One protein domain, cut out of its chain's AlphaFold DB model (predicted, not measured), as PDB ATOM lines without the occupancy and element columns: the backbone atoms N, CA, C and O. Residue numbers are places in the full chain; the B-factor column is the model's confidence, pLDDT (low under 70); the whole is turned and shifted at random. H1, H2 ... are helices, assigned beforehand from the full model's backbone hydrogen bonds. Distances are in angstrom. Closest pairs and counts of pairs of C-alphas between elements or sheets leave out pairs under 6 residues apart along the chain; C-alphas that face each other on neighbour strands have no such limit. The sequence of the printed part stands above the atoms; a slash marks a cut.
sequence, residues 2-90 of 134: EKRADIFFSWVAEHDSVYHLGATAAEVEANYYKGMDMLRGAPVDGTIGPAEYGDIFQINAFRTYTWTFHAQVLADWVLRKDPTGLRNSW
ATOM      1  N   GLU A   2     -38.194  55.601 -54.494       81.88
ATOM      2  CA  GLU A   2     -39.593  55.899 -54.144       81.88
ATOM      3  C   GLU A   2     -40.583  55.720 -55.299       81.88
ATOM      4  O   GLU A   2     -41.385  54.803 -55.254       81.88
ATOM      5  N   LYS A   3     -40.439  56.456 -56.411       88.00
ATOM      6  CA  LYS A   3     -41.370  56.315 -57.551       88.00
ATOM      7  C   LYS A   3     -41.533  54.881 -58.069       88.00
ATOM      8  O   LYS A   3     -42.554  54.556 -58.652       88.00
ATOM      9  N   ARG A   4     -40.512  54.028 -57.943       91.00
ATOM     10  CA  ARG A   4     -40.603  52.611 -58.333       91.00
ATOM     11  C   ARG A   4     -41.287  51.774 -57.254       91.00
ATOM     12  O   ARG A   4     -42.013  50.853 -57.613       91.00
ATOM     13  N   ALA A   5     -41.072  52.101 -55.981       90.44
ATOM     14  CA  ALA A   5     -41.810  51.514 -54.869       90.44
ATOM     15  C   ALA A   5     -43.309  51.844 -54.969       90.44
ATOM     16  O   ALA A   5     -44.117  50.930 -54.882       90.44
ATOM     17  N   ASP A   6     -43.674  53.087 -55.299       92.88
ATOM     18  CA  ASP A   6     -45.075  53.498 -55.489       92.88
ATOM     19  C   ASP A   6     -45.771  52.691 -56.589       92.88
ATOM     20  O   ASP A   6     -46.918  52.271 -56.439       92.88
ATOM     21  N   ILE A   7     -45.071  52.443 -57.704       96.50
ATOM     22  CA  ILE A   7     -45.601  51.619 -58.798       96.50
ATOM     23  C   ILE A   7     -45.766  50.170 -58.329       96.50
ATOM     24  O   ILE A   7     -46.785  49.554 -58.628       96.50
ATOM     25  N   PHE A   8     -44.803  49.627 -57.578       97.00
ATOM     26  CA  PHE A   8     -44.932  48.290 -56.998       97.00
ATOM     27  C   PHE A   8     -46.136  48.203 -56.047       97.00
ATOM     28  O   PHE A   8     -46.951  47.300 -56.195       97.00
ATOM     29  N   PHE A   9     -46.304  49.153 -55.125       97.88
ATOM     30  CA  PHE A   9     -47.436  49.165 -54.194       97.88
ATOM     31  C   PHE A   9     -48.778  49.336 -54.906       97.88
ATOM     32  O   PHE A   9     -49.740  48.660 -54.557       97.88
ATOM     33  N   SER A  10     -48.832  50.176 -55.941       98.19
ATOM     34  CA  SER A  10     -50.028  50.327 -56.780       98.19
ATOM     35  C   SER A  10     -50.377  49.025 -57.495       98.19
ATOM     36  O   SER A  10     -51.529  48.611 -57.485       98.19
ATOM     37  N   TRP A  11     -49.377  48.337 -58.048       98.31
ATOM     38  CA  TRP A  11     -49.579  47.044 -58.694       98.31
ATOM     39  C   TRP A  11     -50.085  45.986 -57.706       98.31
ATOM     40  O   TRP A  11     -51.033  45.269 -58.003       98.31
ATOM     41  N   VAL A  12     -49.516  45.910 -56.499       98.62
ATOM     42  CA  VAL A  12     -50.009  44.985 -55.463       98.62
ATOM     43  C   VAL A  12     -51.458  45.302 -55.083       98.62
ATOM     44  O   VAL A  12     -52.248  44.375 -54.923       98.62
ATOM     45  N   ALA A  13     -51.816  46.585 -54.991       98.69
ATOM     46  CA  ALA A  13     -53.174  47.024 -54.685       98.69
ATOM     47  C   ALA A  13     -54.187  46.650 -55.784       98.69
ATOM     48  O   ALA A  13     -55.295  46.210 -55.482       98.69
ATOM     49  N   GLU A  14     -53.799  46.731 -57.062       98.50
ATOM     50  CA  GLU A  14     -54.607  46.220 -58.186       98.50
ATOM     51  C   GLU A  14     -54.858  44.701 -58.088       98.50
ATOM     52  O   GLU A  14     -55.833  44.186 -58.640       98.50
ATOM     53  N   HIS A  15     -54.009  43.984 -57.347       98.50
ATOM     54  CA  HIS A  15     -54.084  42.545 -57.098       98.50
ATOM     55  C   HIS A  15     -54.485  42.196 -55.650       98.50
ATOM     56  O   HIS A  15     -54.178  41.102 -55.163       98.50
ATOM     57  N   ASP A  16     -55.213  43.081 -54.961       98.44
ATOM     58  CA  ASP A  16     -55.643  42.863 -53.572       98.44
ATOM     59  C   ASP A  16     -56.487  41.590 -53.381       98.44
ATOM     60  O   ASP A  16     -56.420  40.943 -52.339       98.44
ATOM     61  N   SER A  17     -57.212  41.146 -54.412       98.12
ATOM     62  CA  SER A  17     -57.964  39.882 -54.375       98.12
ATOM     63  C   SER A  17     -57.090  38.635 -54.189       98.12
ATOM     64  O   SER A  17     -57.617  37.585 -53.828       98.12
ATOM     65  N   VAL A  18     -55.781  38.740 -54.435       98.19
ATOM     66  CA  VAL A  18     -54.796  37.665 -54.255       98.19
ATOM     67  C   VAL A  18     -53.993  37.874 -52.975       98.19
ATOM     68  O   VAL A  18     -53.799  36.936 -52.202       98.19
ATOM     69  N   TYR A  19     -53.502  39.097 -52.759       98.31
ATOM     70  CA  TYR A  19     -52.531  39.374 -51.698       98.31
ATOM     71  C   TYR A  19     -53.159  39.882 -50.399       98.31
ATOM     72  O   TYR A  19     -52.561  39.702 -49.340       98.31
ATOM     73  N   HIS A  20     -54.357  40.468 -50.459       98.19
ATOM     74  CA  HIS A  20     -55.097  40.999 -49.309       98.19
ATOM     75  C   HIS A  20     -54.285  42.002 -48.470       98.19
ATOM     76  O   HIS A  20     -54.323  41.992 -47.237       98.19
ATOM     77  N   LEU A  21     -53.505  42.846 -49.149       98.19
ATOM     78  CA  LEU A  21     -52.613  43.847 -48.554       98.19
ATOM     79  C   LEU A  21     -53.208  45.264 -48.569       98.19
ATOM     80  O   LEU A  21     -52.572  46.190 -48.062       98.19
ATOM     81  N   GLY A  22     -54.415  45.431 -49.108       98.19
ATOM     82  CA  GLY A  22     -55.114  46.700 -49.264       98.19
ATOM     83  C   GLY A  22     -55.414  47.013 -50.727       98.19
ATOM     84  O   GLY A  22     -54.642  46.673 -51.621       98.19
ATOM     85  N   ALA A  23     -56.524  47.709 -50.963       97.94
ATOM     86  CA  ALA A  23     -57.003  48.077 -52.296       97.94
ATOM     87  C   ALA A  23     -56.370  49.377 -52.826       97.94
ATOM     88  O   ALA A  23     -56.648  49.804 -53.948       97.94
ATOM     89  N   THR A  24     -55.521  50.028 -52.029       98.38
ATOM     90  CA  THR A  24     -54.792  51.241 -52.405       98.38
ATOM     91  C   THR A  24     -53.294  51.099 -52.149       98.38
ATOM     92  O   THR A  24     -52.864  50.423 -51.216       98.38
ATOM     93  N   ALA A  25     -52.478  51.800 -52.943       97.50
ATOM     94  CA  ALA A  25     -51.023  51.806 -52.769       97.50
ATOM     95  C   ALA A  25     -50.597  52.226 -51.349       97.50
ATOM     96  O   ALA A  25     -49.664  51.657 -50.794       97.50
ATOM     97  N   ALA A  26     -51.321  53.174 -50.743       98.00
ATOM     98  CA  ALA A  26     -51.053  53.645 -49.386       98.00
ATOM     99  C   ALA A  26     -51.314  52.568 -48.317       98.00
ATOM    100  O   ALA A  26     -50.579  52.485 -47.335       98.00
ATOM    101  N   GLU A  27     -52.333  51.722 -48.494       98.50
ATOM    102  CA  GLU A  27     -52.587  50.595 -47.587       98.50
ATOM    103  C   GLU A  27     -51.504  49.520 -47.718       98.50
ATOM    104  O   GLU A  27     -51.021  49.004 -46.707       98.50
ATOM    105  N   VAL A  28     -51.065  49.226 -48.947       98.62
ATOM    106  CA  VAL A  28     -49.960  48.286 -49.186       98.62
ATOM    107  C   VAL A  28     -48.658  48.820 -48.586       98.62
ATOM    108  O   VAL A  28     -47.952  48.079 -47.902       98.62
ATOM    109  N   GLU A  29     -48.351  50.103 -48.784       98.19
ATOM    110  CA  GLU A  29     -47.189  50.766 -48.185       98.19
ATOM    111  C   GLU A  29     -47.247  50.716 -46.649       98.19
ATOM    112  O   GLU A  29     -46.264  50.366 -45.991       98.19
ATOM    113  N   ALA A  30     -48.412  50.993 -46.057       98.50
ATOM    114  CA  ALA A  30     -48.603  50.889 -44.614       98.50
ATOM    115  C   ALA A  30     -48.361  49.457 -44.108       98.50
ATOM    116  O   ALA A  30     -47.713  49.268 -43.075       98.50
ATOM    117  N   ASN A  31     -48.815  48.437 -44.843       98.44
ATOM    118  CA  ASN A  31     -48.533  47.040 -44.518       98.44
ATOM    119  C   ASN A  31     -47.047  46.686 -44.687       98.44
ATOM    120  O   ASN A  31     -46.497  45.978 -43.842       98.44
ATOM    121  N   TYR A  32     -46.366  47.222 -45.703       98.25
ATOM    122  CA  TYR A  32     -44.915  47.086 -45.856       98.25
ATOM    123  C   TYR A  32     -44.161  47.604 -44.626       98.25
ATOM    124  O   TYR A  32     -43.346  46.871 -44.055       98.25
ATOM    125  N   TYR A  33     -44.467  48.820 -44.163       97.75
ATOM    126  CA  TYR A  33     -43.824  49.389 -42.975       97.75
ATOM    127  C   TYR A  33     -44.233  48.691 -41.680       97.75
ATOM    128  O   TYR A  33     -43.391  48.503 -40.806       97.75
ATOM    129  N   LYS A  34     -45.477  48.222 -41.567       98.00
ATOM    130  CA  LYS A  34     -45.903  47.370 -40.449       98.00
ATOM    131  C   LYS A  34     -45.048  46.103 -40.360       98.00
ATOM    132  O   LYS A  34     -44.599  45.750 -39.272       98.00
ATOM    133  N   GLY A  35     -44.791  45.446 -41.493       97.62
ATOM    134  CA  GLY A  35     -43.906  44.283 -41.569       97.62
ATOM    135  C   GLY A  35     -42.474  44.600 -41.133       97.62
ATOM    136  O   GLY A  35     -41.883  43.830 -40.375       97.62
ATOM    137  N   MET A  36     -41.941  45.754 -41.542       98.06
ATOM    138  CA  MET A  36     -40.625  46.237 -41.109       98.06
ATOM    139  C   MET A  36     -40.578  46.520 -39.596       98.06
ATOM    140  O   MET A  36     -39.611  46.159 -38.922       98.06
ATOM    141  N   ASP A  37     -41.618  47.141 -39.042       97.81
ATOM    142  CA  ASP A  37     -41.695  47.498 -37.624       97.81
ATOM    143  C   ASP A  37     -41.750  46.266 -36.714       97.81
ATOM    144  O   ASP A  37     -41.139  46.268 -35.643       97.81
ATOM    145  N   MET A  38     -42.397  45.181 -37.156       96.56
ATOM    146  CA  MET A  38     -42.407  43.898 -36.439       96.56
ATOM    147  C   MET A  38     -40.989  43.353 -36.191       96.56
ATOM    148  O   MET A  38     -40.747  42.726 -35.160       96.56
ATOM    149  N   LEU A  39     -40.038  43.646 -37.084       97.38
ATOM    150  CA  LEU A  39     -38.652  43.180 -36.993       97.38
ATOM    151  C   LEU A  39     -37.771  44.044 -36.078       97.38
ATOM    152  O   LEU A  39     -36.683  43.611 -35.706       97.38
ATOM    153  N   ARG A  40     -38.216  45.245 -35.672       94.44
ATOM    154  CA  ARG A  40     -37.446  46.106 -34.747       94.44
ATOM    155  C   ARG A  40     -37.333  45.505 -33.348       94.44
ATOM    156  O   ARG A  40     -36.308  45.677 -32.698       94.44
ATOM    157  N   GLY A  41     -38.394  44.848 -32.878       87.94
ATOM    158  CA  GLY A  41     -38.436  44.226 -31.552       87.94
ATOM    159  C   GLY A  41     -37.988  42.765 -31.546       87.94
ATOM    160  O   GLY A  41     -37.460  42.295 -30.542       87.94
ATOM    161  N   ALA A  42     -38.197  42.053 -32.655       92.75
ATOM    162  CA  ALA A  42     -37.872  40.639 -32.788       92.75
ATOM    163  C   ALA A  42     -37.422  40.326 -34.225       92.75
ATOM    164  O   ALA A  42     -38.254  39.968 -35.063       92.75
ATOM    165  N   PRO A  43     -36.118  40.464 -34.529       96.38
ATOM    166  CA  PRO A  43     -35.567  40.038 -35.809       96.38
ATOM    167  C   PRO A  43     -35.830  38.548 -36.045       96.38
ATOM    168  O   PRO A  43     -35.683  37.733 -35.127       96.38
ATOM    169  N   VAL A  44     -36.178  38.172 -37.277       96.56
ATOM    170  CA  VAL A  44     -36.344  36.754 -37.628       96.56
ATOM    171  C   VAL A  44     -34.982  36.073 -37.526       96.56
ATOM    172  O   VAL A  44     -33.981  36.555 -38.060       96.56
ATOM    173  N   ASP A  45     -34.950  34.972 -36.774       93.75
ATOM    174  CA  ASP A  45     -33.760  34.164 -36.487       93.75
ATOM    175  C   ASP A  45     -32.564  34.980 -35.941       93.75
ATOM    176  O   ASP A  45     -31.409  34.582 -36.074       93.75
ATOM    177  N   GLY A  46     -32.824  36.155 -35.350       94.25
ATOM    178  CA  GLY A  46     -31.793  37.072 -34.855       94.25
ATOM    179  C   GLY A  46     -30.954  37.760 -35.939       94.25
ATOM    180  O   GLY A  46     -29.996  38.446 -35.595       94.25
ATOM    181  N   THR A  47     -31.287  37.587 -37.223       92.75
ATOM    182  CA  THR A  47     -30.462  38.057 -38.353       92.75
ATOM    183  C   THR A  47     -31.210  38.933 -39.347       92.75
ATOM    184  O   THR A  47     -30.603  39.834 -39.909       92.75
ATOM    185  N   ILE A  48     -32.509  38.709 -39.557       96.81
ATOM    186  CA  ILE A  48     -33.310  39.514 -40.483       96.81
ATOM    187  C   ILE A  48     -34.009  40.605 -39.677       96.81
ATOM    188  O   ILE A  48     -35.047  40.368 -39.051       96.81
ATOM    189  N   GLY A  49     -33.409  41.791 -39.656       97.19
ATOM    190  CA  GLY A  49     -33.965  42.995 -39.063       97.19
ATOM    191  C   GLY A  49     -34.581  43.935 -40.108       97.19
ATOM    192  O   GLY A  49     -34.779  43.570 -41.269       97.19
ATOM    193  N   PRO A  50     -34.890  45.184 -39.717       97.19
ATOM    194  CA  PRO A  50     -35.440  46.192 -40.624       97.19
ATOM    195  C   PRO A  50     -34.544  46.519 -41.827       97.19
ATOM    196  O   PRO A  50     -35.060  46.870 -42.887       97.19
ATOM    197  N   ALA A  51     -33.219  46.428 -41.665       94.81
ATOM    198  CA  ALA A  51     -32.264  46.701 -42.736       94.81
ATOM    199  C   ALA A  51     -32.309  45.594 -43.798       94.81
ATOM    200  O   ALA A  51     -32.543  45.880 -44.970       94.81
ATOM    201  N   GLU A  52     -32.215  44.337 -43.368       95.50
ATOM    202  CA  GLU A  52     -32.286  43.160 -44.235       95.50
ATOM    203  C   GLU A  52     -33.648  43.064 -44.928       95.50
ATOM    204  O   GLU A  52     -33.731  42.730 -46.107       95.50
ATOM    205  N   TYR A  53     -34.728  43.431 -44.232       97.19
ATOM    206  CA  TYR A  53     -36.053  43.553 -44.835       97.19
ATOM    207  C   TYR A  53     -36.063  44.564 -45.986       97.19
ATOM    208  O   TYR A  53     -36.545  44.257 -47.075       97.19
ATOM    209  N   GLY A  54     -35.478  45.748 -45.787       95.31
ATOM    210  CA  GLY A  54     -35.286  46.716 -46.866       95.31
ATOM    211  C   GLY A  54     -34.498  46.126 -48.037       95.31
ATOM    212  O   GLY A  54     -34.904  46.283 -49.189       95.31
ATOM    213  N   ASP A  55     -33.429  45.381 -47.749       93.12
ATOM    214  CA  ASP A  55     -32.592  44.762 -48.773       93.12
ATOM    215  C   ASP A  55     -33.312  43.678 -49.586       93.12
ATOM    216  O   ASP A  55     -33.094  43.579 -50.795       93.12
ATOM    217  N   ILE A  56     -34.205  42.909 -48.962       95.62
ATOM    218  CA  ILE A  56     -35.051  41.915 -49.637       95.62
ATOM    219  C   ILE A  56     -35.966  42.599 -50.661       95.62
ATOM    220  O   ILE A  56     -36.064  42.165 -51.811       95.62
ATOM    221  N   PHE A  57     -36.630  43.690 -50.272       95.94
ATOM    222  CA  PHE A  57     -37.641  44.331 -51.117       95.94
ATOM    223  C   PHE A  57     -37.069  45.348 -52.112       95.94
ATOM    224  O   PHE A  57     -37.703  45.591 -53.144       95.94
ATOM    225  N   GLN A  58     -35.872  45.908 -51.886       93.12
ATOM    226  CA  GLN A  58     -35.299  46.947 -52.758       93.12
ATOM    227  C   GLN A  58     -35.167  46.501 -54.221       93.12
ATOM    228  O   GLN A  58     -35.276  47.322 -55.134       93.12
ATOM    229  N   ILE A  59     -34.976  45.199 -54.469       92.56
ATOM    230  CA  ILE A  59     -34.828  44.660 -55.825       92.56
ATOM    231  C   ILE A  59     -36.082  44.879 -56.682       92.56
ATOM    232  O   ILE A  59     -35.967  45.028 -57.900       92.56
ATOM    233  N   ASN A  60     -37.262  45.004 -56.062       94.62
ATOM    234  CA  ASN A  60     -38.517  45.283 -56.766       94.62
ATOM    235  C   ASN A  60     -38.464  46.615 -57.517       94.62
ATOM    236  O   ASN A  60     -39.118  46.766 -58.548       94.62
ATOM    237  N   ALA A  61     -37.648  47.567 -57.052       91.56
ATOM    238  CA  ALA A  61     -37.467  48.838 -57.735       91.56
ATOM    239  C   ALA A  61     -36.663  48.718 -59.045       91.56
ATOM    240  O   ALA A  61     -36.725  49.612 -59.893       91.56
ATOM    241  N   PHE A  62     -35.929  47.617 -59.221       89.38
ATOM    242  CA  PHE A  62     -35.078  47.353 -60.380       89.38
ATOM    243  C   PHE A  62     -35.643  46.275 -61.307       89.38
ATOM    244  O   PHE A  62     -35.323  46.273 -62.496       89.38
ATOM    245  N   ARG A  63     -36.444  45.339 -60.782       92.19
ATOM    246  CA  ARG A  63     -36.843  44.117 -61.489       92.19
ATOM    247  C   ARG A  63     -38.316  43.806 -61.242       92.19
ATOM    248  O   ARG A  63     -38.707  43.487 -60.132       92.19
ATOM    249  N   THR A  64     -39.138  43.864 -62.287       94.94
ATOM    250  CA  THR A  64     -40.585  43.594 -62.176       94.94
ATOM    251  C   THR A  64     -40.909  42.110 -62.027       94.94
ATOM    252  O   THR A  64     -41.922  41.756 -61.435       94.94
ATOM    253  N   TYR A  65     -40.039  41.215 -62.503       95.56
ATOM    254  CA  TYR A  65     -40.270  39.770 -62.402       95.56
ATOM    255  C   TYR A  65     -40.238  39.239 -60.958       95.56
ATOM    256  O   TYR A  65     -40.657  38.111 -60.724       95.56
ATOM    257  N   THR A  66     -39.743  40.019 -59.987       95.62
ATOM    258  CA  THR A  66     -39.740  39.640 -58.563       95.62
ATOM    259  C   THR A  66     -41.040  40.006 -57.850       95.62
ATOM    260  O   THR A  66     -41.244  39.584 -56.714       95.62
ATOM    261  N   TRP A  67     -41.926  40.782 -58.484       97.56
ATOM    262  CA  TRP A  67     -43.072  41.398 -57.811       97.56
ATOM    263  C   TRP A  67     -44.079  40.389 -57.278       97.56
ATOM    264  O   TRP A  67     -44.491  40.512 -56.130       97.56
ATOM    265  N   THR A  68     -44.439  39.375 -58.064       98.12
ATOM    266  CA  THR A  68     -45.410  38.353 -57.642       98.12
ATOM    267  C   THR A  68     -44.924  37.585 -56.417       98.12
ATOM    268  O   THR A  68     -45.672  37.403 -55.459       98.12
ATOM    269  N   PHE A  69     -43.653  37.173 -56.439       97.56
ATOM    270  CA  PHE A  69     -43.009  36.482 -55.330       97.56
ATOM    271  C   PHE A  69     -42.944  37.377 -54.090       97.56
ATOM    272  O   PHE A  69     -43.415  36.986 -53.028       97.56
ATOM    273  N   HIS A  70     -42.440  38.606 -54.209       98.06
ATOM    274  CA  HIS A  70     -42.305  39.493 -53.054       98.06
ATOM    275  C   HIS A  70     -43.638  40.018 -52.508       98.06
ATOM    276  O   HIS A  70     -43.750  40.200 -51.299       98.06
ATOM    277  N   ALA A  71     -44.669  40.198 -53.333       98.44
ATOM    278  CA  ALA A  71     -46.016  40.503 -52.849       98.44
ATOM    279  C   ALA A  71     -46.570  39.365 -51.976       98.44
ATOM    280  O   ALA A  71     -47.126  39.622 -50.909       98.44
ATOM    281  N   GLN A  72     -46.330  38.109 -52.373       98.62
ATOM    282  CA  GLN A  72     -46.683  36.943 -51.565       98.62
ATOM    283  C   GLN A  72     -45.891  36.905 -50.249       98.62
ATOM    284  O   GLN A  72     -46.492  36.753 -49.189       98.62
ATOM    285  N   VAL A  73     -44.569  37.127 -50.295       98.62
ATOM    286  CA  VAL A  73     -43.722  37.198 -49.088       98.62
ATOM    287  C   VAL A  73     -44.229  38.265 -48.112       98.62
ATOM    288  O   VAL A  73     -44.308  38.014 -46.909       98.62
ATOM    289  N   LEU A  74     -44.601  39.443 -48.618       98.56
ATOM    290  CA  LEU A  74     -45.156  40.523 -47.804       98.56
ATOM    291  C   LEU A  74     -46.497  40.122 -47.168       98.56
ATOM    292  O   LEU A  74     -46.689  40.327 -45.969       98.56
ATOM    293  N   ALA A  75     -47.403  39.528 -47.947       98.62
ATOM    294  CA  ALA A  75     -48.698  39.057 -47.460       98.62
ATOM    295  C   ALA A  75     -48.548  37.981 -46.374       98.62
ATOM    296  O   ALA A  75     -49.158  38.085 -45.309       98.62
ATOM    297  N   ASP A  76     -47.705  36.976 -46.602       98.69
ATOM    298  CA  ASP A  76     -47.441  35.901 -45.641       98.69
ATOM    299  C   ASP A  76     -46.840  36.438 -44.340       98.69
ATOM    300  O   ASP A  76     -47.300  36.095 -43.245       98.69
ATOM    301  N   TRP A  77     -45.887  37.363 -44.439       98.31
ATOM    302  CA  TRP A  77     -45.290  37.969 -43.259       98.31
ATOM    303  C   TRP A  77     -46.288  38.826 -42.473       98.31
ATOM    304  O   TRP A  77     -46.466  38.638 -41.269       98.31
ATOM    305  N   VAL A  78     -46.975  39.758 -43.132       98.06
ATOM    306  CA  VAL A  78     -47.800  40.761 -42.442       98.06
ATOM    307  C   VAL A  78     -49.123  40.185 -41.942       98.06
ATOM    308  O   VAL A  78     -49.587  40.562 -40.861       98.06
ATOM    309  N   LEU A  79     -49.738  39.279 -42.705       97.81
ATOM    310  CA  LEU A  79     -51.058  38.729 -42.389       97.81
ATOM    311  C   LEU A  79     -50.968  37.446 -41.562       97.81
ATOM    312  O   LEU A  79     -51.805  37.221 -40.690       97.81
ATOM    313  N   ARG A  80     -49.959  36.606 -41.822       97.50
ATOM    314  CA  ARG A  80     -49.841  35.263 -41.226       97.50
ATOM    315  C   ARG A  80     -48.668  35.139 -40.257       97.50
ATOM    316  O   ARG A  80     -48.575  34.129 -39.566       97.50
ATOM    317  N   LYS A  81     -47.811  36.167 -40.162       97.06
ATOM    318  CA  LYS A  81     -46.553  36.133 -39.396       97.06
ATOM    319  C   LYS A  81     -45.661  34.969 -39.817       97.06
ATOM    320  O   LYS A  81     -44.936  34.430 -38.985       97.06
ATOM    321  N   ASP A  82     -45.730  34.575 -41.089       98.19
ATOM    322  CA  ASP A  82     -44.907  33.509 -41.648       98.19
ATOM    323  C   ASP A  82     -43.620  34.107 -42.240       98.19
ATOM    324  O   ASP A  82     -43.670  34.809 -43.253       98.19
ATOM    325  N   PRO A  83     -42.449  33.861 -41.626       97.44
ATOM    326  CA  PRO A  83     -41.188  34.406 -42.099       97.44
ATOM    327  C   PRO A  83     -40.510  33.535 -43.170       97.44
ATOM    328  O   PRO A  83     -39.391  33.843 -43.572       97.44
ATOM    329  N   THR A  84     -41.130  32.446 -43.636       98.00
ATOM    330  CA  THR A  84     -40.522  31.510 -44.602       98.00
ATOM    331  C   THR A  84     -40.063  32.218 -45.874       98.00
ATOM    332  O   THR A  84     -38.943  32.005 -46.332       98.00
ATOM    333  N   GLY A  85     -40.888  33.123 -46.405       97.56
ATOM    334  CA  GLY A  85     -40.525  33.949 -47.554       97.56
ATOM    335  C   GLY A  85     -39.313  34.845 -47.289       97.56
ATOM    336  O   GLY A  85     -38.396  34.883 -48.102       97.56
ATOM    337  N   LEU A  86     -39.264  35.500 -46.123       97.62
ATOM    338  CA  LEU A  86     -38.137  36.352 -45.732       97.62
ATOM    339  C   LEU A  86     -36.837  35.553 -45.608       97.62
ATOM    340  O   LEU A  86     -35.804  35.999 -46.098       97.62
ATOM    341  N   ARG A  87     -36.894  34.352 -45.019       96.56
ATOM    342  CA  ARG A  87     -35.742  33.442 -44.933       96.56
ATOM    343  C   ARG A  87     -35.240  33.019 -46.304       96.56
ATOM    344  O   ARG A  87     -34.041  32.993 -46.525       96.56
ATOM    345  N   ASN A  88     -36.149  32.706 -47.222       95.12
ATOM    346  CA  ASN A  88     -35.775  32.282 -48.570       95.12
ATOM    347  C   ASN A  88     -35.204  33.436 -49.410       95.12
ATOM    348  O   ASN A  88     -34.436  33.189 -50.337       95.12
ATOM    349  N   SER A  89     -35.574  34.679 -49.094       94.19
ATOM    350  CA  SER A  89     -35.056  35.881 -49.754       94.19
ATOM    351  C   SER A  89     -33.764  36.424 -49.139       94.19
ATOM    352  O   SER A  89     -33.148  37.310 -49.730       94.19
ATOM    353  N   TRP A  90     -33.356  35.929 -47.969       91.62
ATOM    354  CA  TRP A  90     -32.178  36.406 -47.254       91.62
ATOM    355  C   TRP A  90     -31.102  35.330 -47.137       91.62
ATOM    356  O   TRP A  90     -31.365  34.183 -46.786       91.62
TER     357      TRP A  90
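AT A GLANCE: This is residues 2 to 90 of the 134 residues of the protein "Alpha/beta hydrolase" of Micromonospora aurantiaca (UniProt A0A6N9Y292). Three helices, H3, H4 and H5, fold back and forth with their centres in a triangle, and a fourth, H1, crosses one end of the group, where H3 begins and H4 ends. Short H6 folds back on H5, and four-residue H2 is at the side of H5. The printed part has 89 residues with six named helices, H1 to H6 in chain order, and no named strand; it is all helix, with mostly crossed packing. It is compact, with a radius of gyration of the C-alphas of 11.9 A, and spans 34 by 25 by 19 A.

HOW THE PARTS SIT: H3, residues 25 to 41, forms a helical hairpin with H4, residues 50 to 61, at a shallow tilt of 29 degrees, opposite ways; their closest C-alphas, of Met 36 and Pro 50, are 5.2 A apart. With residues 31 to 35 alone, H3 touches H5, residues 64 to 80, at a steep tilt of 60 degrees; the closest C-alphas, of Gly 35 and Val 78, are 5.3 A apart. H1, residues 2 to 14, touches residues 25 to 29 of H3 alone, the closest C-alphas being those of Ser 10 and Ala 25, 4.4 A apart. H6, residues 84 to 89, touches H5, closest at the C-alphas of Val 73 and Gly 85, 4.8 A apart, and is apart from H3. H2, residues 16 to 19, only just touches H5, with 3 pairs of C-alphas within 8 A, the closest being Tyr 19 and Ala 75, 5.7 A apart. In H1 and H6 every O i to N i+4 pair is within hydrogen-bond range; H3 has 10 of 13, H4 5 of 8 and H5 11 of 13, and H2 is too short for such a pair.

IN THESE COORDINATES: H3 is 25.8 A long from C-alpha 25 at (-51.023, 51.806, -52.769), H5 24.4 A, H1 18.3 A and H4 17.4 A. H6 ends at C-alpha 89, (-35.056, 35.881, -49.754).

THE WHOLE: The C-alphas of Glu 14 and Gly 46, the two farthest apart, are 33.9 A apart. The printed part has no cut, no link is long, and no printed residue is under 70 in pLDDT.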